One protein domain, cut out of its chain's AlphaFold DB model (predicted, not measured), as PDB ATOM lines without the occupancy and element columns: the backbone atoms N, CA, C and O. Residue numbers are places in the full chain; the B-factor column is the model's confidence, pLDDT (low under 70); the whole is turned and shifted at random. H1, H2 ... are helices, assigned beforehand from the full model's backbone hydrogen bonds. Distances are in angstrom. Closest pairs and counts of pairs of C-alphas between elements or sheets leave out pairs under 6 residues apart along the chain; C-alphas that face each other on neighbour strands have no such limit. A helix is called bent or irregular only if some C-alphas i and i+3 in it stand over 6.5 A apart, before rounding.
ATOM      1  N   ALA A 392     -43.865 -56.253  -2.281       94.06
ATOM      2  CA  ALA A 392     -43.094 -55.973  -3.493       94.06
ATOM      3  C   ALA A 392     -42.696 -54.490  -3.604       94.06
ATOM      4  O   ALA A 392     -41.574 -54.178  -4.001       94.06
ATOM      5  N   TYR A 393     -43.594 -53.576  -3.223       94.75
ATOM      6  CA  TYR A 393     -43.291 -52.149  -3.152       94.75
ATOM      7  C   TYR A 393     -42.202 -51.853  -2.113       94.75
ATOM      8  O   TYR A 393     -41.224 -51.185  -2.443       94.75
ATOM      9  N   ARG A 394     -42.307 -52.403  -0.896       95.62
ATOM     10  CA  ARG A 394     -41.280 -52.232   0.146       95.62
ATOM     11  C   ARG A 394     -39.907 -52.740  -0.290       95.62
ATOM     12  O   ARG A 394     -38.923 -52.022  -0.137       95.62
ATOM     13  N   GLU A 395     -39.840 -53.929  -0.881       95.00
ATOM     14  CA  GLU A 395     -38.588 -54.495  -1.397       95.00
ATOM     15  C   GLU A 395     -37.980 -53.635  -2.515       95.00
ATOM     16  O   GLU A 395     -36.758 -53.502  -2.604       95.00
ATOM     17  N   ALA A 396     -38.812 -53.036  -3.374       93.50
ATOM     18  CA  ALA A 396     -38.345 -52.129  -4.420       93.50
ATOM     19  C   ALA A 396     -37.777 -50.824  -3.836       93.50
ATOM     20  O   ALA A 396     -36.708 -50.388  -4.264       93.50
ATOM     21  N   VAL A 397     -38.431 -50.256  -2.813       93.69
ATOM     22  CA  VAL A 397     -37.932 -49.079  -2.077       93.69
ATOM     23  C   VAL A 397     -36.578 -49.373  -1.432       93.69
ATOM     24  O   VAL A 397     -35.656 -48.568  -1.555       93.69
ATOM     25  N   GLU A 398     -36.427 -50.521  -0.767       93.56
ATOM     26  CA  GLU A 398     -35.161 -50.923  -0.138       93.56
ATOM     27  C   GLU A 398     -34.044 -51.100  -1.172       93.56
ATOM     28  O   GLU A 398     -32.955 -50.555  -1.003       93.56
ATOM     29  N   LYS A 399     -34.323 -51.783  -2.289       92.56
ATOM     30  CA  LYS A 399     -33.364 -51.950  -3.393       92.56
ATOM     31  C   LYS A 399     -32.963 -50.625  -4.034       92.56
ATOM     32  O   LYS A 399     -31.810 -50.489  -4.435       92.56
ATOM     33  N   ARG A 400     -33.897 -49.677  -4.175       92.75
ATOM     34  CA  ARG A 400     -33.601 -48.341  -4.703       92.75
ATOM     35  C   ARG A 400     -32.748 -47.542  -3.719       92.75
ATOM     36  O   ARG A 400     -31.781 -46.937  -4.160       92.75
ATOM     37  N   ARG A 401     -33.074 -47.563  -2.419       90.75
ATOM     38  CA  ARG A 401     -32.281 -46.899  -1.367       90.75
ATOM     39  C   ARG A 401     -30.853 -47.437  -1.308       90.75
ATOM     40  O   ARG A 401     -29.923 -46.653  -1.362       90.75
ATOM     41  N   ALA A 402     -30.682 -48.759  -1.322       90.88
ATOM     42  CA  ALA A 402     -29.353 -49.367  -1.338       90.88
ATOM     43  C   ALA A 402     -28.519 -48.936  -2.560       90.88
ATOM     44  O   ALA A 402     -27.330 -48.689  -2.428       90.88
ATOM     45  N   ALA A 403     -29.144 -48.808  -3.738       89.12
ATOM     46  CA  ALA A 403     -28.468 -48.305  -4.937       89.12
ATOM     47  C   ALA A 403     -28.221 -46.783  -4.907       89.12
ATOM     48  O   ALA A 403     -27.332 -46.291  -5.590       89.12
ATOM     49  N   GLU A 404     -29.026 -46.024  -4.159       88.81
ATOM     50  CA  GLU A 404     -28.842 -44.584  -3.945       88.81
ATOM     51  C   GLU A 404     -27.651 -44.300  -3.024       88.81
ATOM     52  O   GLU A 404     -26.902 -43.368  -3.293       88.81
ATOM     53  N   ASP A 405     -27.429 -45.135  -2.008       88.38
ATOM     54  CA  ASP A 405     -26.313 -44.992  -1.063       88.38
ATOM     55  C   ASP A 405     -24.928 -45.191  -1.718       88.38
ATOM     56  O   ASP A 405     -23.916 -44.726  -1.190       88.38
ATOM     57  N   GLU A 406     -24.863 -45.866  -2.872       87.00
ATOM     58  CA  GLU A 406     -23.632 -46.052  -3.659       87.00
ATOM     59  C   GLU A 406     -23.298 -44.837  -4.549       87.00
ATOM     60  O   GLU A 406     -22.220 -44.776  -5.145       87.00
ATOM     61  N   LEU A 407     -24.199 -43.850  -4.635       86.75
ATOM     62  CA  LEU A 407     -24.088 -42.714  -5.545       86.75
ATOM     63  C   LEU A 407     -23.739 -41.400  -4.837       86.75
ATOM     64  O   LEU A 407     -24.069 -41.194  -3.669       86.75
ATOM     65  N   PRO A 408     -23.126 -40.438  -5.553       84.62
ATOM     66  CA  PRO A 408     -23.006 -39.076  -5.053       84.62
ATOM     67  C   PRO A 408     -24.388 -38.465  -4.773       84.62
ATOM     68  O   PRO A 408     -25.279 -38.516  -5.621       84.62
ATOM     69  N   ASN A 409     -24.547 -37.789  -3.629       78.81
ATOM     70  CA  ASN A 409     -25.823 -37.191  -3.186       78.81
ATOM     71  C   ASN A 409     -26.502 -36.270  -4.221       78.81
ATOM     72  O   ASN A 409     -27.704 -36.034  -4.146       78.81
ATOM     73  N   ARG A 410     -25.740 -35.692  -5.159       81.56
ATOM     74  CA  ARG A 410     -26.262 -34.783  -6.194       81.56
ATOM     75  C   ARG A 410     -26.825 -35.517  -7.413       81.56
ATOM     76  O   ARG A 410     -27.473 -34.884  -8.235       81.56
ATOM     77  N   TRP A 411     -26.581 -36.820  -7.550       84.00
ATOM     78  CA  TRP A 411     -26.999 -37.588  -8.725       84.00
ATOM     79  C   TRP A 411     -28.448 -38.074  -8.606       84.00
ATOM     80  O   TRP A 411     -29.107 -38.305  -9.620       84.00
ATOM     81  N   THR A 412     -28.996 -38.176  -7.393       80.44
ATOM     82  CA  THR A 412     -30.334 -38.732  -7.143       80.44
ATOM     83  C   THR A 412     -31.465 -37.697  -7.165       80.44
ATOM     84  O   THR A 412     -32.378 -37.700  -6.342       80.44
ATOM     85  N   GLU A 413     -31.450 -36.807  -8.160       71.75
ATOM     86  CA  GLU A 413     -32.460 -35.752  -8.307       71.75
ATOM     87  C   GLU A 413     -33.874 -36.283  -8.657       71.75
ATOM     88  O   GLU A 413     -34.025 -37.341  -9.288       71.75
ATOM     89  N   PRO A 414     -34.951 -35.542  -8.312       65.31
ATOM     90  CA  PRO A 414     -36.336 -35.930  -8.597       65.31
ATOM     91  C   PRO A 414     -36.655 -36.125 -10.085       65.31
ATOM     92  O   PRO A 414     -37.553 -36.899 -10.397       65.31
ATOM     93  N   ASP A 415     -35.901 -35.518 -10.999       66.25
ATOM     94  CA  ASP A 415     -36.156 -35.573 -12.445       66.25
ATOM     95  C   ASP A 415     -35.175 -36.494 -13.193       66.25
ATOM     96  O   ASP A 415     -34.847 -36.268 -14.359       66.25
ATOM     97  N   ALA A 416     -34.679 -37.543 -12.527       65.00
ATOM     98  CA  ALA A 416     -33.761 -38.485 -13.154       65.00
ATOM     99  C   ALA A 416     -34.353 -39.105 -14.438       65.00
ATOM    100  O   ALA A 416     -35.528 -39.490 -14.466       65.00
ATOM    101  N   PRO A 417     -33.544 -39.222 -15.503       69.50
ATOM    102  CA  PRO A 417     -33.999 -39.657 -16.810       69.50
ATOM    103  C   PRO A 417     -34.385 -41.137 -16.804       69.50
ATOM    104  O   PRO A 417     -34.026 -41.910 -15.914       69.50
ATOM    105  N   ASN A 418     -35.105 -41.545 -17.852       72.00
ATOM    106  CA  ASN A 418     -35.435 -42.949 -18.066       72.00
ATOM    107  C   ASN A 418     -34.145 -43.793 -18.052       72.00
ATOM    108  O   ASN A 418     -33.168 -43.380 -18.680       72.00
ATOM    109  N   PRO A 419     -34.142 -44.980 -17.421       68.00
ATOM    110  CA  PRO A 419     -33.029 -45.919 -17.478       68.00
ATOM    111  C   PRO A 419     -32.392 -46.076 -18.879       68.00
ATOM    112  O   PRO A 419     -31.171 -46.143 -19.008       68.00
ATOM    113  N   SER A 420     -33.173 -46.046 -19.963       74.06
ATOM    114  CA  SER A 420     -32.652 -46.130 -21.338       74.06
ATOM    115  C   SER A 420     -31.735 -44.978 -21.784       74.06
ATOM    116  O   SER A 420     -31.089 -45.114 -22.823       74.06
ATOM    117  N   ALA A 421     -31.650 -43.875 -21.032       77.75
ATOM    118  CA  ALA A 421     -30.798 -42.726 -21.339       77.75
ATOM    119  C   ALA A 421     -29.295 -43.053 -21.282       77.75
ATOM    120  O   ALA A 421     -28.524 -42.436 -22.014       77.75
ATOM    121  N   LEU A 422     -28.896 -44.056 -20.486       83.50
ATOM    122  CA  LEU A 422     -27.540 -44.616 -20.461       83.50
ATOM    123  C   LEU A 422     -27.519 -45.989 -21.169       83.50
ATOM    124  O   LEU A 422     -28.061 -46.977 -20.649       83.50
ATOM    125  N   PRO A 423     -26.877 -46.115 -22.344       87.06
ATOM    126  CA  PRO A 423     -26.806 -47.380 -23.069       87.06
ATOM    127  C   PRO A 423     -25.879 -48.383 -22.358       87.06
ATOM    128  O   PRO A 423     -24.660 -48.375 -22.527       87.06
ATOM    129  N   LEU A 424     -26.474 -49.317 -21.605       87.75
ATOM    130  CA  LEU A 424     -25.775 -50.306 -20.764       87.75
ATOM    131  C   LEU A 424     -24.673 -51.083 -21.507       87.75
ATOM    132  O   LEU A 424     -23.621 -51.370 -20.941       87.75
ATOM    133  N   ARG A 425     -24.902 -51.437 -22.777       89.94
ATOM    134  CA  ARG A 425     -23.923 -52.178 -23.589       89.94
ATOM    135  C   ARG A 425     -22.682 -51.339 -23.894       89.94
ATOM    136  O   ARG A 425     -21.573 -51.869 -23.852       89.94
ATOM    137  N   GLU A 426     -22.870 -50.065 -24.222       90.12
ATOM    138  CA  GLU A 426     -21.767 -49.149 -24.516       90.12
ATOM    139  C   GLU A 426     -20.994 -48.813 -23.247       90.12
ATOM    140  O   GLU A 426     -19.771 -48.916 -23.250       90.12
ATOM    141  N   LEU A 427     -21.710 -48.544 -22.153       89.94
ATOM    142  CA  LEU A 427     -21.132 -48.300 -20.837       89.94
ATOM    143  C   LEU A 427     -20.284 -49.484 -20.351       89.94
ATOM    144  O   LEU A 427     -19.119 -49.304 -20.014       89.94
ATOM    145  N   ARG A 428     -20.815 -50.717 -20.405       92.50
ATOM    146  CA  ARG A 428     -20.053 -51.930 -20.048       92.50
ATOM    147  C   ARG A 428     -18.843 -52.137 -20.952       92.50
ATOM    148  O   ARG A 428     -17.774 -52.474 -20.464       92.50
ATOM    149  N   SER A 429     -18.989 -51.905 -22.258       92.25
ATOM    150  CA  SER A 429     -17.873 -52.002 -23.208       92.25
ATOM    151  C   SER A 429     -16.783 -50.958 -22.939       92.25
ATOM    152  O   SER A 429     -15.608 -51.245 -23.173       92.25
ATOM    153  N   ALA A 430     -17.150 -49.745 -22.517       90.94
ATOM    154  CA  ALA A 430     -16.202 -48.703 -22.134       90.94
ATOM    155  C   ALA A 430     -15.496 -49.070 -20.820       90.94
ATOM    156  O   ALA A 430     -14.267 -49.089 -20.784       90.94
ATOM    157  N   LEU A 431     -16.263 -49.467 -19.799       93.12
ATOM    158  CA  LEU A 431     -15.745 -49.891 -18.497       93.12
ATOM    159  C   LEU A 431     -14.800 -51.093 -18.627       93.12
ATOM    160  O   LEU A 431     -13.675 -51.029 -18.152       93.12
ATOM    161  N   ASP A 432     -15.186 -52.148 -19.352       91.81
ATOM    162  CA  ASP A 432     -14.338 -53.331 -19.566       91.81
ATOM    163  C   ASP A 432     -12.986 -52.973 -20.202       91.81
ATOM    164  O   ASP A 432     -11.954 -53.528 -19.824       91.81
ATOM    165  N   ARG A 433     -12.971 -52.038 -21.164       90.56
ATOM    166  CA  ARG A 433     -11.723 -51.571 -21.790       90.56
ATOM    167  C   ARG A 433     -10.867 -50.782 -20.814       90.56
ATOM    168  O   ARG A 433      -9.659 -50.994 -20.794       90.56
ATOM    169  N   VAL A 434     -11.472 -49.898 -20.028       90.88
ATOM    170  CA  VAL A 434     -10.762 -49.084 -19.036       90.88
ATOM    171  C   VAL A 434     -10.188 -49.964 -17.928       90.88
ATOM    172  O   VAL A 434      -9.005 -49.852 -17.640       90.88
ATOM    173  N   GLN A 435     -10.944 -50.940 -17.425       90.94
ATOM    174  CA  GLN A 435     -10.481 -51.913 -16.429       90.94
ATOM    175  C   GLN A 435      -9.327 -52.794 -16.934       90.94
ATOM    176  O   GLN A 435      -8.425 -53.144 -16.175       90.94
ATOM    177  N   MET A 436      -9.306 -53.156 -18.224       90.38
ATOM    178  CA  MET A 436      -8.151 -53.845 -18.821       90.38
ATOM    179  C   MET A 436      -6.909 -52.946 -18.895       90.38
ATOM    180  O   MET A 436      -5.799 -53.439 -18.720       90.38
ATOM    181  N   LEU A 437      -7.091 -51.647 -19.157       88.94
ATOM    182  CA  LEU A 437      -6.007 -50.661 -19.253       88.94
ATOM    183  C   LEU A 437      -5.489 -50.218 -17.872       88.94
ATOM    184  O   LEU A 437      -4.299 -49.936 -17.745       88.94
ATOM    185  N   ALA A 438      -6.351 -50.214 -16.853       87.62
ATOM    186  CA  ALA A 438      -6.033 -49.991 -15.440       87.62
ATOM    187  C   ALA A 438      -5.354 -51.208 -14.773       87.62
ATOM    188  O   ALA A 438      -4.759 -51.105 -13.708       87.62
ATOM    189  N   GLY A 439      -5.397 -52.385 -15.411       85.12
ATOM    190  CA  GLY A 439      -4.813 -53.618 -14.869       85.12
ATOM    191  C   GLY A 439      -5.734 -54.396 -13.920       85.12
ATOM    192  O   GLY A 439      -5.326 -55.428 -13.389       85.12
ATOM    193  N   GLU A 440      -6.988 -53.970 -13.763       85.12
ATOM    194  CA  GLU A 440      -8.024 -54.674 -12.996       85.12
ATOM    195  C   GLU A 440      -8.489 -55.975 -13.684       85.12
ATOM    196  O   GLU A 440      -8.933 -56.922 -13.030       85.12
ATOM    197  N   LYS A 441      -8.390 -56.052 -15.021       87.44
ATOM    198  CA  LYS A 441      -8.787 -57.217 -15.837       87.44
ATOM    199  C   LYS A 441      -7.672 -57.679 -16.775       87.44
ATOM    200  O   LYS A 441      -6.819 -56.911 -17.206       87.44
ATOM    201  N   LYS A 442      -7.717 -58.962 -17.165       82.69
ATOM    202  CA  LYS A 442      -6.784 -59.525 -18.155       82.69
ATOM    203  C   LYS A 442      -6.942 -58.830 -19.509       82.69
ATOM    204  O   LYS A 442      -8.013 -58.869 -20.109       82.69
ATOM    205  N   MET A 443      -5.843 -58.274 -20.004       84.50
ATOM    206  CA  MET A 443      -5.778 -57.548 -21.267       84.50
ATOM    207  C   MET A 443      -5.225 -58.420 -22.409       84.50
ATOM    208  O   MET A 443      -4.292 -59.199 -22.226       84.50
ATOM    209  N   GLY A 444      -5.792 -58.276 -23.610       84.44
ATOM    210  CA  GLY A 444      -5.314 -58.953 -24.822       84.44
ATOM    211  C   GLY A 444      -4.130 -58.248 -25.502       84.44
ATOM    212  O   GLY A 444      -3.974 -57.032 -25.402       84.44
ATOM    213  N   LEU A 445      -3.340 -59.005 -26.275       79.88
ATOM    214  CA  LEU A 445      -2.083 -58.561 -26.911       79.88
ATOM    215  C   LEU A 445      -2.221 -57.275 -27.759       79.88
ATOM    216  O   LEU A 445      -1.359 -56.403 -27.733       79.88
ATOM    217  N   LEU A 446      -3.326 -57.144 -28.498       81.38
ATOM    218  CA  LEU A 446      -3.620 -55.991 -29.362       81.38
ATOM    219  C   LEU A 446      -3.898 -54.703 -28.572       81.38
ATOM    220  O   LEU A 446      -3.489 -53.623 -28.996       81.38
ATOM    221  N   LEU A 447      -4.601 -54.811 -27.441       83.56
ATOM    222  CA  LEU A 447      -4.911 -53.666 -26.583       83.56
ATOM    223  C   LEU A 447      -3.669 -53.245 -25.782       83.56
ATOM    224  O   LEU A 447      -3.401 -52.055 -25.671       83.56
ATOM    225  N   TRP A 448      -2.855 -54.218 -25.358       84.25
ATOM    226  CA  TRP A 448      -1.557 -53.987 -24.719       84.25
ATOM    227  C   TRP A 448      -0.584 -53.220 -25.629       84.25
ATOM    228  O   TRP A 448      -0.014 -52.214 -25.213       84.25
ATOM    229  N   LEU A 449      -0.455 -53.622 -26.903       81.69
ATOM    230  CA  LEU A 449       0.346 -52.884 -27.892       81.69
ATOM    231  C   LEU A 449      -0.168 -51.448 -28.078       81.69
ATOM    232  O   LEU A 449       0.615 -50.504 -28.148       81.69
ATOM    233  N   LYS A 450      -1.490 -51.266 -28.136       82.69
ATOM    234  CA  LYS A 450      -2.109 -49.941 -28.243       82.69
ATOM    235  C   LYS A 450      -1.832 -49.059 -27.019       82.69
ATOM    236  O   LYS A 450      -1.540 -47.881 -27.200       82.69
ATOM    237  N   GLN A 451      -1.870 -49.616 -25.809       85.12
ATOM    238  CA  GLN A 451      -1.519 -48.901 -24.581       85.12
ATOM    239  C   GLN A 451      -0.047 -48.466 -24.587       85.12
ATOM    240  O   GLN A 451       0.241 -47.301 -24.336       85.12
ATOM    241  N   LEU A 452       0.874 -49.363 -24.958       83.94
ATOM    242  CA  LEU A 452       2.319 -49.097 -24.996       83.94
ATOM    243  C   LEU A 452       2.714 -47.911 -25.883       83.94
ATOM    244  O   LEU A 452       3.600 -47.145 -25.519       83.94
ATOM    245  N   PHE A 453       2.070 -47.766 -27.043       84.69
ATOM    246  CA  PHE A 453       2.441 -46.745 -28.029       84.69
ATOM    247  C   PHE A 453       1.511 -45.523 -28.054       84.69
ATOM    248  O   PHE A 453       1.908 -44.479 -28.566       84.69
ATOM    249  N   PHE A 454       0.283 -45.622 -27.528       86.81
ATOM    250  CA  PHE A 454      -0.748 -44.587 -27.689       86.81
ATOM    251  C   PHE A 454      -1.609 -44.343 -26.434       86.81
ATOM    252  O   PHE A 454      -2.738 -43.871 -26.568       86.81
ATOM    253  N   ALA A 455      -1.108 -44.629 -25.225       81.69
ATOM    254  CA  ALA A 455      -1.860 -44.486 -23.967       81.69
ATOM    255  C   ALA A 455      -2.615 -43.150 -23.823       81.69
ATOM    256  O   ALA A 455      -3.812 -43.169 -23.559       81.69
ATOM    257  N   GLY A 456      -1.955 -42.006 -24.053       81.50
ATOM    258  CA  GLY A 456      -2.591 -40.686 -23.919       81.50
ATOM    259  C   GLY A 456      -3.765 -40.483 -24.882       81.50
ATOM    260  O   GLY A 456      -4.826 -40.025 -24.477       81.50
ATOM    261  N   ARG A 457      -3.619 -40.937 -26.134       85.50
ATOM    262  CA  ARG A 457      -4.680 -40.864 -27.152       85.50
ATOM    263  C   ARG A 457      -5.864 -41.773 -26.807       85.50
ATOM    264  O   ARG A 457      -7.007 -41.421 -27.071       85.50
ATOM    265  N   LEU A 458      -5.591 -42.944 -26.220       85.62
ATOM    266  CA  LEU A 458      -6.617 -43.863 -25.711       85.62
ATOM    267  C   LEU A 458      -7.384 -43.278 -24.532       85.62
ATOM    268  O   LEU A 458      -8.606 -43.390 -24.511       85.62
ATOM    269  N   LEU A 459      -6.677 -42.668 -23.578       84.88
ATOM    270  CA  LEU A 459      -7.284 -42.000 -22.432       84.88
ATOM    271  C   LEU A 459      -8.210 -40.871 -22.905       84.88
ATOM    272  O   LEU A 459      -9.356 -40.810 -22.480       84.88
ATOM    273  N   GLU A 460      -7.753 -40.050 -23.853       85.81
ATOM    274  CA  GLU A 460      -8.531 -38.957 -24.451       85.81
ATOM    275  C   GLU A 460      -9.792 -39.467 -25.168       85.81
ATOM    276  O   GLU A 460     -10.889 -38.994 -24.896       85.81
ATOM    277  N   THR A 461      -9.674 -40.534 -25.971       88.25
ATOM    278  CA  THR A 461     -10.838 -41.150 -26.644       88.25
ATOM    279  C   THR A 461     -11.850 -41.729 -25.642       88.25
ATOM    280  O   THR A 461     -13.055 -41.723 -25.885       88.25
ATOM    281  N   LEU A 462     -11.382 -42.280 -24.516       87.06
ATOM    282  CA  LEU A 462     -12.255 -42.848 -23.483       87.06
ATOM    283  C   LEU A 462     -12.907 -41.761 -22.616       87.06
ATOM    284  O   LEU A 462     -14.055 -41.949 -22.222       87.06
ATOM    285  N   ARG A 463     -12.232 -40.624 -22.383       89.38
ATOM    286  CA  ARG A 463     -12.820 -39.420 -21.770       89.38
ATOM    287  C   ARG A 463     -13.950 -38.859 -22.624       89.38
ATOM    288  O   ARG A 463     -15.052 -38.696 -22.117       89.38
ATOM    289  N   GLU A 464     -13.703 -38.661 -23.921       87.81
ATOM    290  CA  GLU A 464     -14.732 -38.227 -24.876       87.81
ATOM    291  C   GLU A 464     -15.922 -39.190 -24.881       87.81
ATOM    292  O   GLU A 464     -17.072 -38.761 -24.913       87.81
ATOM    293  N   LYS A 465     -15.661 -40.502 -24.795       87.44
ATOM    294  CA  LYS A 465     -16.735 -41.496 -24.742       87.44
ATOM    295  C   LYS A 465     -17.519 -41.455 -23.428       87.44
ATOM    296  O   LYS A 465     -18.728 -41.657 -23.461       87.44
ATOM    297  N   ALA A 466     -16.864 -41.223 -22.289       85.38
ATOM    298  CA  ALA A 466     -17.537 -41.052 -21.001       85.38
ATOM    299  C   ALA A 466     -18.437 -39.805 -21.010       85.38
ATOM    300  O   ALA A 466     -19.597 -39.895 -20.621       85.38
ATOM    301  N   ASP A 467     -17.935 -38.691 -21.544       84.50
ATOM    302  CA  ASP A 467     -18.675 -37.437 -21.722       84.50
ATOM    303  C   ASP A 467     -19.890 -37.631 -22.655       84.50
ATOM    304  O   ASP A 467     -21.031 -37.357 -22.272       84.50
ATOM    305  N   GLU A 468     -19.687 -38.260 -23.823       86.62
ATOM    306  CA  GLU A 468     -20.753 -38.607 -24.780       86.62
ATOM    307  C   GLU A 468     -21.862 -39.457 -24.134       86.62
ATOM    308  O   GLU A 468     -23.047 -39.209 -24.361       86.62
ATOM    309  N   LEU A 469     -21.494 -40.436 -23.296       86.50
ATOM    310  CA  LEU A 469     -22.446 -41.301 -22.586       86.50
ATOM    311  C   LEU A 469     -23.310 -40.542 -21.568       86.50
ATOM    312  O   LEU A 469     -24.385 -41.032 -21.220       86.50
ATOM    313  N   THR A 470     -22.866 -39.372 -21.098       85.62
ATOM    314  CA  THR A 470     -23.603 -38.559 -20.120       85.62
ATOM    315  C   THR A 470     -24.438 -37.435 -20.719       85.62
ATOM    316  O   THR A 470     -25.265 -36.868 -20.009       85.62
ATOM    317  N   GLY A 471     -24.317 -37.142 -22.017       82.81
ATOM    318  CA  GLY A 471     -24.970 -35.982 -22.647       82.81
ATOM    319  C   GLY A 471     -26.507 -35.945 -22.561       82.81
ATOM    320  O   GLY A 471     -27.114 -34.897 -22.782       82.81
ATOM    321  N   SER A 472     -27.152 -37.066 -22.224       80.75
ATOM    322  CA  SER A 472     -28.602 -37.202 -22.008       80.75
ATOM    323  C   SER A 472     -29.028 -37.170 -20.528       80.75
ATOM    324  O   SER A 472     -30.222 -37.273 -20.238       80.75
ATOM    325  N   LEU A 473     -28.080 -37.064 -19.592       85.25
ATOM    326  CA  LEU A 473     -28.298 -37.168 -18.143       85.25
ATOM    327  C   LEU A 473     -28.551 -35.800 -17.485       85.25
ATOM    328  O   LEU A 473     -28.394 -34.776 -18.148       85.25
ATOM    329  N   PRO A 474     -28.957 -35.725 -16.204       85.56
ATOM    330  CA  PRO A 474     -29.120 -34.452 -15.504       85.56
ATOM    331  C   PRO A 474     -27.816 -33.656 -15.456       85.56
ATOM    332  O   PRO A 474     -26.728 -34.233 -15.426       85.56
ATOM    333  N   ARG A 475     -27.923 -32.321 -15.404       84.19
ATOM    334  CA  ARG A 475     -26.749 -31.431 -15.407       84.19
ATOM    335  C   ARG A 475     -25.776 -31.718 -14.271       84.19
ATOM    336  O   ARG A 475     -24.583 -31.638 -14.497       84.19
ATOM    337  N   SER A 476     -26.265 -32.085 -13.092       84.19
ATOM    338  CA  SER A 476     -25.425 -32.470 -11.954       84.19
ATOM    339  C   SER A 476     -24.526 -33.666 -12.269       84.19
ATOM    340  O   SER A 476     -23.331 -33.614 -12.006       84.19
ATOM    341  N   VAL A 477     -25.073 -34.703 -12.910       86.62
ATOM    342  CA  VAL A 477     -24.304 -35.878 -13.349       86.62
ATOM    343  C   VAL A 477     -23.319 -35.500 -14.457       86.62
ATOM    344  O   VAL A 477     -22.165 -35.912 -14.410       86.62
ATOM    345  N   GLN A 478     -23.751 -34.696 -15.435       87.06
ATOM    346  CA  GLN A 478     -22.883 -34.225 -16.523       87.06
ATOM    347  C   GLN A 478     -21.702 -33.400 -15.999       87.06
ATOM    348  O   GLN A 478     -20.569 -33.633 -16.400       87.06
ATOM    349  N   GLU A 479     -21.956 -32.446 -15.100       85.50
ATOM    350  CA  GLU A 479     -20.936 -31.571 -14.520       85.50
ATOM    351  C   GLU A 479     -19.929 -32.367 -13.686       85.50
ATOM    352  O   GLU A 479     -18.725 -32.196 -13.879       85.50
ATOM    353  N   ASP A 480     -20.396 -33.269 -12.817       85.38
ATOM    354  CA  ASP A 480     -19.515 -34.095 -11.988       85.38
ATOM    355  C   ASP A 480     -18.670 -35.045 -12.860       85.38
ATOM    356  O   ASP A 480     -17.452 -35.108 -12.701       85.38
ATOM    357  N   VAL A 481     -19.275 -35.723 -13.847       85.38
ATOM    358  CA  VAL A 481     -18.538 -36.614 -14.762       85.38
ATOM    359  C   VAL A 481     -17.556 -35.842 -15.636       85.38
ATOM    360  O   VAL A 481     -16.434 -36.303 -15.816       85.38
ATOM    361  N   TYR A 482     -17.925 -34.668 -16.152       85.06
ATOM    362  CA  TYR A 482     -17.023 -33.830 -16.942       85.06
ATOM    363  C   TYR A 482     -15.815 -33.382 -16.108       85.06
ATOM    364  O   TYR A 482     -14.667 -33.545 -16.530       85.06
ATOM    365  N   VAL A 483     -16.050 -32.865 -14.898       82.94
ATOM    366  CA  VAL A 483     -14.978 -32.417 -13.997       82.94
ATOM    367  C   VAL A 483     -14.057 -33.581 -13.623       82.94
ATOM    368  O   VAL A 483     -12.836 -33.449 -13.724       82.94
ATOM    369  N   GLU A 484     -14.614 -34.732 -13.244       80.69
ATOM    370  CA  GLU A 484     -13.818 -35.892 -12.839       80.69
ATOM    371  C   GLU A 484     -13.093 -36.554 -14.026       80.69
ATOM    372  O   GLU A 484     -11.919 -36.908 -13.909       80.69
ATOM    373  N   ALA A 485     -13.729 -36.688 -15.195       78.88
ATOM    374  CA  ALA A 485     -13.148 -37.391 -16.343       78.88
ATOM    375  C   ALA A 485     -11.997 -36.608 -16.986       78.88
ATOM    376  O   ALA A 485     -10.976 -37.200 -17.349       78.88
ATOM    377  N   TYR A 486     -12.121 -35.283 -17.112       81.31
ATOM    378  CA  TYR A 486     -11.043 -34.443 -17.644       81.31
ATOM    379  C   TYR A 486      -9.966 -34.119 -16.591       81.31
ATOM    380  O   TYR A 486      -8.844 -33.784 -16.974       81.31
ATOM    381  N   GLY A 487     -10.268 -34.294 -15.298       76.69
ATOM    382  CA  GLY A 487      -9.305 -34.253 -14.190       76.69
ATOM    383  C   GLY A 487      -8.562 -35.571 -13.911       76.69
ATOM    384  O   GLY A 487      -7.608 -35.573 -13.143       76.69
ATOM    385  N   ALA A 488      -8.967 -36.687 -14.526       78.38
ATOM    386  CA  ALA A 488      -8.419 -38.025 -14.279       78.38
ATOM    387  C   ALA A 488      -6.993 -38.236 -14.824       78.38
ATOM    388  O   ALA A 488      -6.832 -38.446 -16.021       78.38
ATOM    389  N   ASP A 489      -5.954 -38.310 -13.993       80.56
ATOM    390  CA  ASP A 489      -4.562 -38.476 -14.466       80.56
ATOM    391  C   ASP A 489      -4.225 -39.875 -15.044       80.56
ATOM    392  O   ASP A 489      -3.141 -40.082 -15.601       80.56
ATOM    393  N   GLY A 490      -5.146 -40.845 -14.964       84.69
ATOM    394  CA  GLY A 490      -4.932 -42.224 -15.416       84.69
ATOM    395  C   GLY A 490      -6.215 -43.043 -15.608       84.69
ATOM    396  O   GLY A 490      -7.328 -42.551 -15.431       84.69
ATOM    397  N   PHE A 491      -6.059 -44.315 -15.999       88.56
ATOM    398  CA  PHE A 491      -7.187 -45.215 -16.292       88.56
ATOM    399  C   PHE A 491      -7.971 -45.641 -15.038       88.56
ATOM    400  O   PHE A 491      -9.161 -45.915 -15.165       88.56
ATOM    401  N   ASP A 492      -7.353 -45.660 -13.851       86.19
ATOM    402  CA  ASP A 492      -8.014 -46.024 -12.583       86.19
ATOM    403  C   ASP A 492      -9.139 -45.042 -12.215       86.19
ATOM    404  O   ASP A 492     -10.265 -45.440 -11.916       86.19
ATOM    405  N   GLU A 493      -8.871 -43.740 -12.316       86.38
ATOM    406  CA  GLU A 493      -9.858 -42.690 -12.040       86.38
ATOM    407  C   GLU A 493     -11.039 -42.774 -13.023       86.38
ATOM    408  O   GLU A 493     -12.205 -42.669 -12.643       86.38
ATOM    409  N   LEU A 494     -10.744 -43.055 -14.297       88.62
ATOM    410  CA  LEU A 494     -11.756 -43.233 -15.338       88.62
ATOM    411  C   LEU A 494     -12.580 -44.519 -15.130       88.62
ATOM    412  O   LEU A 494     -13.767 -44.553 -15.459       88.62
ATOM    413  N   SER A 495     -11.963 -45.566 -14.568       90.19
ATOM    414  CA  SER A 495     -12.618 -46.819 -14.163       90.19
ATOM    415  C   SER A 495     -13.652 -46.554 -13.068       90.19
ATOM    416  O   SER A 495     -14.794 -47.014 -13.161       90.19
ATOM    417  N   ARG A 496     -13.284 -45.731 -12.073       89.06
ATOM    418  CA  ARG A 496     -14.169 -45.308 -10.978       89.06
ATOM    419  C   ARG A 496     -15.396 -44.558 -11.501       89.06
ATOM    420  O   ARG A 496     -16.511 -44.923 -11.145       89.06
ATOM    421  N   ILE A 497     -15.207 -43.577 -12.383       88.56
ATOM    422  CA  ILE A 497     -16.302 -42.767 -12.951       88.56
ATOM    423  C   ILE A 497     -17.266 -43.631 -13.778       88.56
ATOM    424  O   ILE A 497     -18.485 -43.542 -13.629       88.56
ATOM    425  N   LEU A 498     -16.741 -44.508 -14.642       90.44
ATOM    426  CA  LEU A 498     -17.579 -45.407 -15.444       90.44
ATOM    427  C   LEU A 498     -18.304 -46.456 -14.586       90.44
ATOM    428  O   LEU A 498     -19.401 -46.879 -14.955       90.44
ATOM    429  N   SER A 499     -17.718 -46.858 -13.454       90.94
ATOM    430  CA  SER A 499     -18.384 -47.704 -12.458       90.94
ATOM    431  C   SER A 499     -19.528 -46.949 -11.777       90.94
ATOM    432  O   SER A 499     -20.648 -47.439 -11.794       90.94
ATOM    433  N   GLN A 500     -19.313 -45.704 -11.339       89.44
ATOM    434  CA  GLN A 500     -20.379 -44.857 -10.781       89.44
ATOM    435  C   GLN A 500     -21.521 -44.612 -11.781       89.44
ATOM    436  O   GLN A 500     -22.690 -44.606 -11.406       89.44
ATOM    437  N   LEU A 501     -21.222 -44.463 -13.076       89.56
ATOM    438  CA  LEU A 501     -22.248 -44.390 -14.124       89.56
ATOM    439  C   LEU A 501     -23.017 -45.707 -14.303       89.56
ATOM    440  O   LEU A 501     -24.195 -45.691 -14.675       89.56
ATOM    441  N   LEU A 502     -22.376 -46.855 -14.057       90.81
ATOM    442  CA  LEU A 502     -23.033 -48.162 -14.059       90.81
ATOM    443  C   LEU A 502     -23.952 -48.316 -12.844       90.81
ATOM    444  O   LEU A 502     -25.073 -48.803 -12.999       90.81
ATOM    445  N   ASP A 503     -23.521 -47.833 -11.684       90.56
ATOM    446  CA  ASP A 503     -24.328 -47.799 -10.463       90.56
ATOM    447  C   ASP A 503     -25.513 -46.835 -10.637       90.56
ATOM    448  O   ASP A 503     -26.652 -47.174 -10.322       90.56
ATOM    449  N   TYR A 504     -25.300 -45.691 -11.299       90.19
ATOM    450  CA  TYR A 504     -26.360 -44.742 -11.646       90.19
ATOM    451  C   TYR A 504     -27.387 -45.361 -12.600       90.19
ATOM    452  O   TYR A 504     -28.606 -45.226 -12.433       90.19
ATOM    453  N   ARG A 505     -26.909 -46.119 -13.595       90.12
ATOM    454  CA  ARG A 505     -27.764 -46.905 -14.486       90.12
ATOM    455  C   ARG A 505     -28.577 -47.938 -13.705       90.12
ATOM    456  O   ARG A 505     -29.759 -48.084 -13.998       90.12
ATOM    457  N   ALA A 506     -27.982 -48.634 -12.741       90.12
ATOM    458  CA  ALA A 506     -28.693 -49.599 -11.907       90.12
ATOM    459  C   ALA A 506     -29.744 -48.909 -11.023       90.12
ATOM    460  O   ALA A 506     -30.893 -49.348 -10.974       90.12
ATOM    461  N   TRP A 507     -29.397 -47.785 -10.393       91.12
ATOM    462  CA  TRP A 507     -30.316 -46.985  -9.587       91.12
ATOM    463  C   TRP A 507     -31.532 -46.499 -10.389       91.12
ATOM    464  O   TRP A 507     -32.664 -46.655  -9.926       91.12
ATOM    465  N   THR A 508     -31.344 -45.993 -11.615       89.38
ATOM    466  CA  THR A 508     -32.472 -45.590 -12.484       89.38
ATOM    467  C   THR A 508     -33.400 -46.763 -12.837       89.38
ATOM    468  O   THR A 508     -34.615 -46.568 -12.920       89.38
ATOM    469  N   GLU A 509     -32.885 -47.995 -12.983       89.88
ATOM    470  CA  GLU A 509     -33.726 -49.200 -13.143       89.88
ATOM    471  C   GLU A 509     -34.519 -49.501 -11.878       89.88
ATOM    472  O   GLU A 509     -35.732 -49.688 -11.954       89.88
ATOM    473  N   ARG A 510     -33.862 -49.488 -10.711       91.75
ATOM    474  CA  ARG A 510     -34.523 -49.746  -9.420       91.75
ATOM    475  C   ARG A 510     -35.578 -48.703  -9.091       91.75
ATOM    476  O   ARG A 510     -36.628 -49.040  -8.554       91.75
ATOM    477  N   ARG A 511     -35.347 -47.450  -9.470       90.25
ATOM    478  CA  ARG A 511     -36.330 -46.377  -9.342       90.25
ATOM    479  C   ARG A 511     -37.559 -46.610 -10.222       90.25
ATOM    480  O   ARG A 511     -38.680 -46.386  -9.773       90.25
ATOM    481  N   GLU A 512     -37.376 -47.072 -11.457       89.81
ATOM    482  CA  GLU A 512     -38.495 -47.407 -12.346       89.81
ATOM    483  C   GLU A 512     -39.246 -48.667 -11.878       89.81
ATOM    484  O   GLU A 512     -40.474 -48.730 -11.982       89.81
ATOM    485  N   GLU A 513     -38.538 -49.657 -11.326       91.44
ATOM    486  CA  GLU A 513     -39.137 -50.815 -10.652       91.44
ATOM    487  C   GLU A 513     -39.993 -50.385  -9.453       91.44
ATOM    488  O   GLU A 513     -41.152 -50.794  -9.364       91.44
ATOM    489  N   GLU A 514     -39.473 -49.512  -8.581       93.88
ATOM    490  CA  GLU A 514     -40.231 -48.930  -7.468       93.88
ATOM    491  C   GLU A 514     -41.463 -48.182  -7.972       93.88
ATOM    492  O   GLU A 514     -42.560 -48.422  -7.477       93.88
ATOM    493  N   ARG A 515     -41.321 -47.319  -8.987       91.81
ATOM    494  CA  ARG A 515     -42.444 -46.553  -9.547       91.81
ATOM    495  C   ARG A 515     -43.566 -47.469 -10.039       91.81
ATOM    496  O   ARG A 515     -44.738 -47.198  -9.782       91.81
ATOM    497  N   LYS A 516     -43.222 -48.564 -10.726       93.12
ATOM    498  CA  LYS A 516     -44.193 -49.576 -11.179       93.12
ATOM    499  C   LYS A 516     -44.826 -50.326 -10.010       93.12
ATOM    500  O   LYS A 516     -46.038 -50.526 -10.016       93.12
ATOM    501  N   ALA A 517     -44.028 -50.728  -9.021       93.50
ATOM    502  CA  ALA A 517     -44.518 -51.424  -7.834       93.50
ATOM    503  C   ALA A 517     -45.465 -50.535  -7.012       93.50
ATOM    504  O   ALA A 517     -46.533 -50.990  -6.610       93.50
ATOM    505  N   ARG A 518     -45.115 -49.256  -6.849       93.75
ATOM    506  CA  ARG A 518     -45.931 -48.236  -6.190       93.75
ATOM    507  C   ARG A 518     -47.265 -48.042  -6.896       93.75
ATOM    508  O   ARG A 518     -48.291 -48.138  -6.243       93.75
ATOM    509  N   ALA A 519     -47.263 -47.844  -8.215       92.31
ATOM    510  CA  ALA A 519     -48.499 -47.671  -8.979       92.31
ATOM    511  C   ALA A 519     -49.423 -48.900  -8.877       92.31
ATOM    512  O   ALA A 519     -50.626 -48.752  -8.689       92.31
ATOM    513  N   ALA A 520     -48.863 -50.114  -8.951       92.00
ATOM    514  CA  ALA A 520     -49.630 -51.350  -8.786       92.00
ATOM    515  C   ALA A 520     -50.180 -51.531  -7.360       92.00
ATOM    516  O   ALA A 520     -51.222 -52.151  -7.178       92.00
ATOM    517  N   PHE A 521     -49.471 -51.024  -6.350       93.19
ATOM    518  CA  PHE A 521     -49.921 -51.035  -4.963       93.19
ATOM    519  C   PHE A 521     -51.008 -49.976  -4.702       93.19
ATOM    520  O   PHE A 521     -52.037 -50.300  -4.114       93.19
ATOM    521  N   GLU A 522     -50.825 -48.742  -5.184       91.88
ATOM    522  CA  GLU A 522     -51.787 -47.638  -5.036       91.88
ATOM    523  C   GLU A 522     -53.132 -47.938  -5.720       91.88
ATOM    524  O   GLU A 522     -54.179 -47.581  -5.180       91.88
ATOM    525  N   ASP A 523     -53.135 -48.672  -6.840       92.44
ATOM    526  CA  ASP A 523     -54.360 -49.128  -7.522       92.44
ATOM    527  C   ASP A 523     -55.274 -49.976  -6.608       92.44
ATOM    528  O   ASP A 523     -56.502 -49.921  -6.700       92.44
ATOM    529  N   LEU A 524     -54.692 -50.713  -5.654       91.62
ATOM    530  CA  LEU A 524     -55.436 -51.569  -4.723       91.62
ATOM    531  C   LEU A 524     -55.999 -50.834  -3.502       91.62
ATOM    532  O   LEU A 524     -56.833 -51.401  -2.788       91.62
TER     533      LEU A 524
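Overview. This is residues 392 to 524 of the 929 residues of an uncharacterized protein of Salinibacter sp. 10B (UniProt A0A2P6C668). One long helix, H5, runs along most of a rod: its first part, residues 491 to 505, lies in an up-and-down bundle with H2, H3b and H4, each running against the one before it, and H1 packs side by side with it farther on. H3a, the first arm of the bent helix H3, turns across the bundle's end. The printed part has 133 residues and is all helix, in the order H1 to H5, with no named strand. It is only just compact, close to loose, with a radius of gyration of the C-alphas of 17.0 A and spans of 62 by 28 by 21 A.

Along the chain. H5, residues 491 to 524, is 50.0 A long and ends at C-alpha 524 (-55.436, -51.569, -4.723). H1, residues 392 to 405, begins at C-alpha 392 (-43.094, -55.973, -3.493). H2 is residues 424 to 438, 20.4 A, and H4 residues 475 to 487, 17.7 A. H3, residues 445 to 470, was assigned as one helix by its hydrogen bonds but is bent: C-alphas 453 and 456 are 8.9 A apart. Its arms are H3a, residues 445 to 453, and H3b, residues 456 to 470, 21.5 A.

Arrangement. H5 is the hub. H1 touches it at a shallow tilt of 23 degrees, opposite ways; their closest C-alphas, Ala 396 and Glu 514, are 4.8 A apart. H2 touches residues 491 to 505 of H5, closest at C-alphas 438 and 491, 5.0 A. H4 and H5 form a hairpin, with C-alphas 485 and 494 closest at 6.1 A. H3b and H4 form another, at 5 degrees, with C-alphas 470 and 478 closest at 5.7 A. H2 and H3a only just touch, with 3 pairs of C-alphas within 8 A, the closest Leu 437 and Gln 451 at 7.2 A. Every O i to N i+4 pair is within hydrogen-bond range in H1, H2, H3a, H3b and H4, and 29 of 30 in H5.

Size, cuts and confidence. The C-alphas farthest apart, of Phe 453 and Leu 524, are 62.6 A apart. The printed part has no cut. The link from H1 to H2 is long, 18 residues; residues 414 to 417 and 419 are under pLDDT 70.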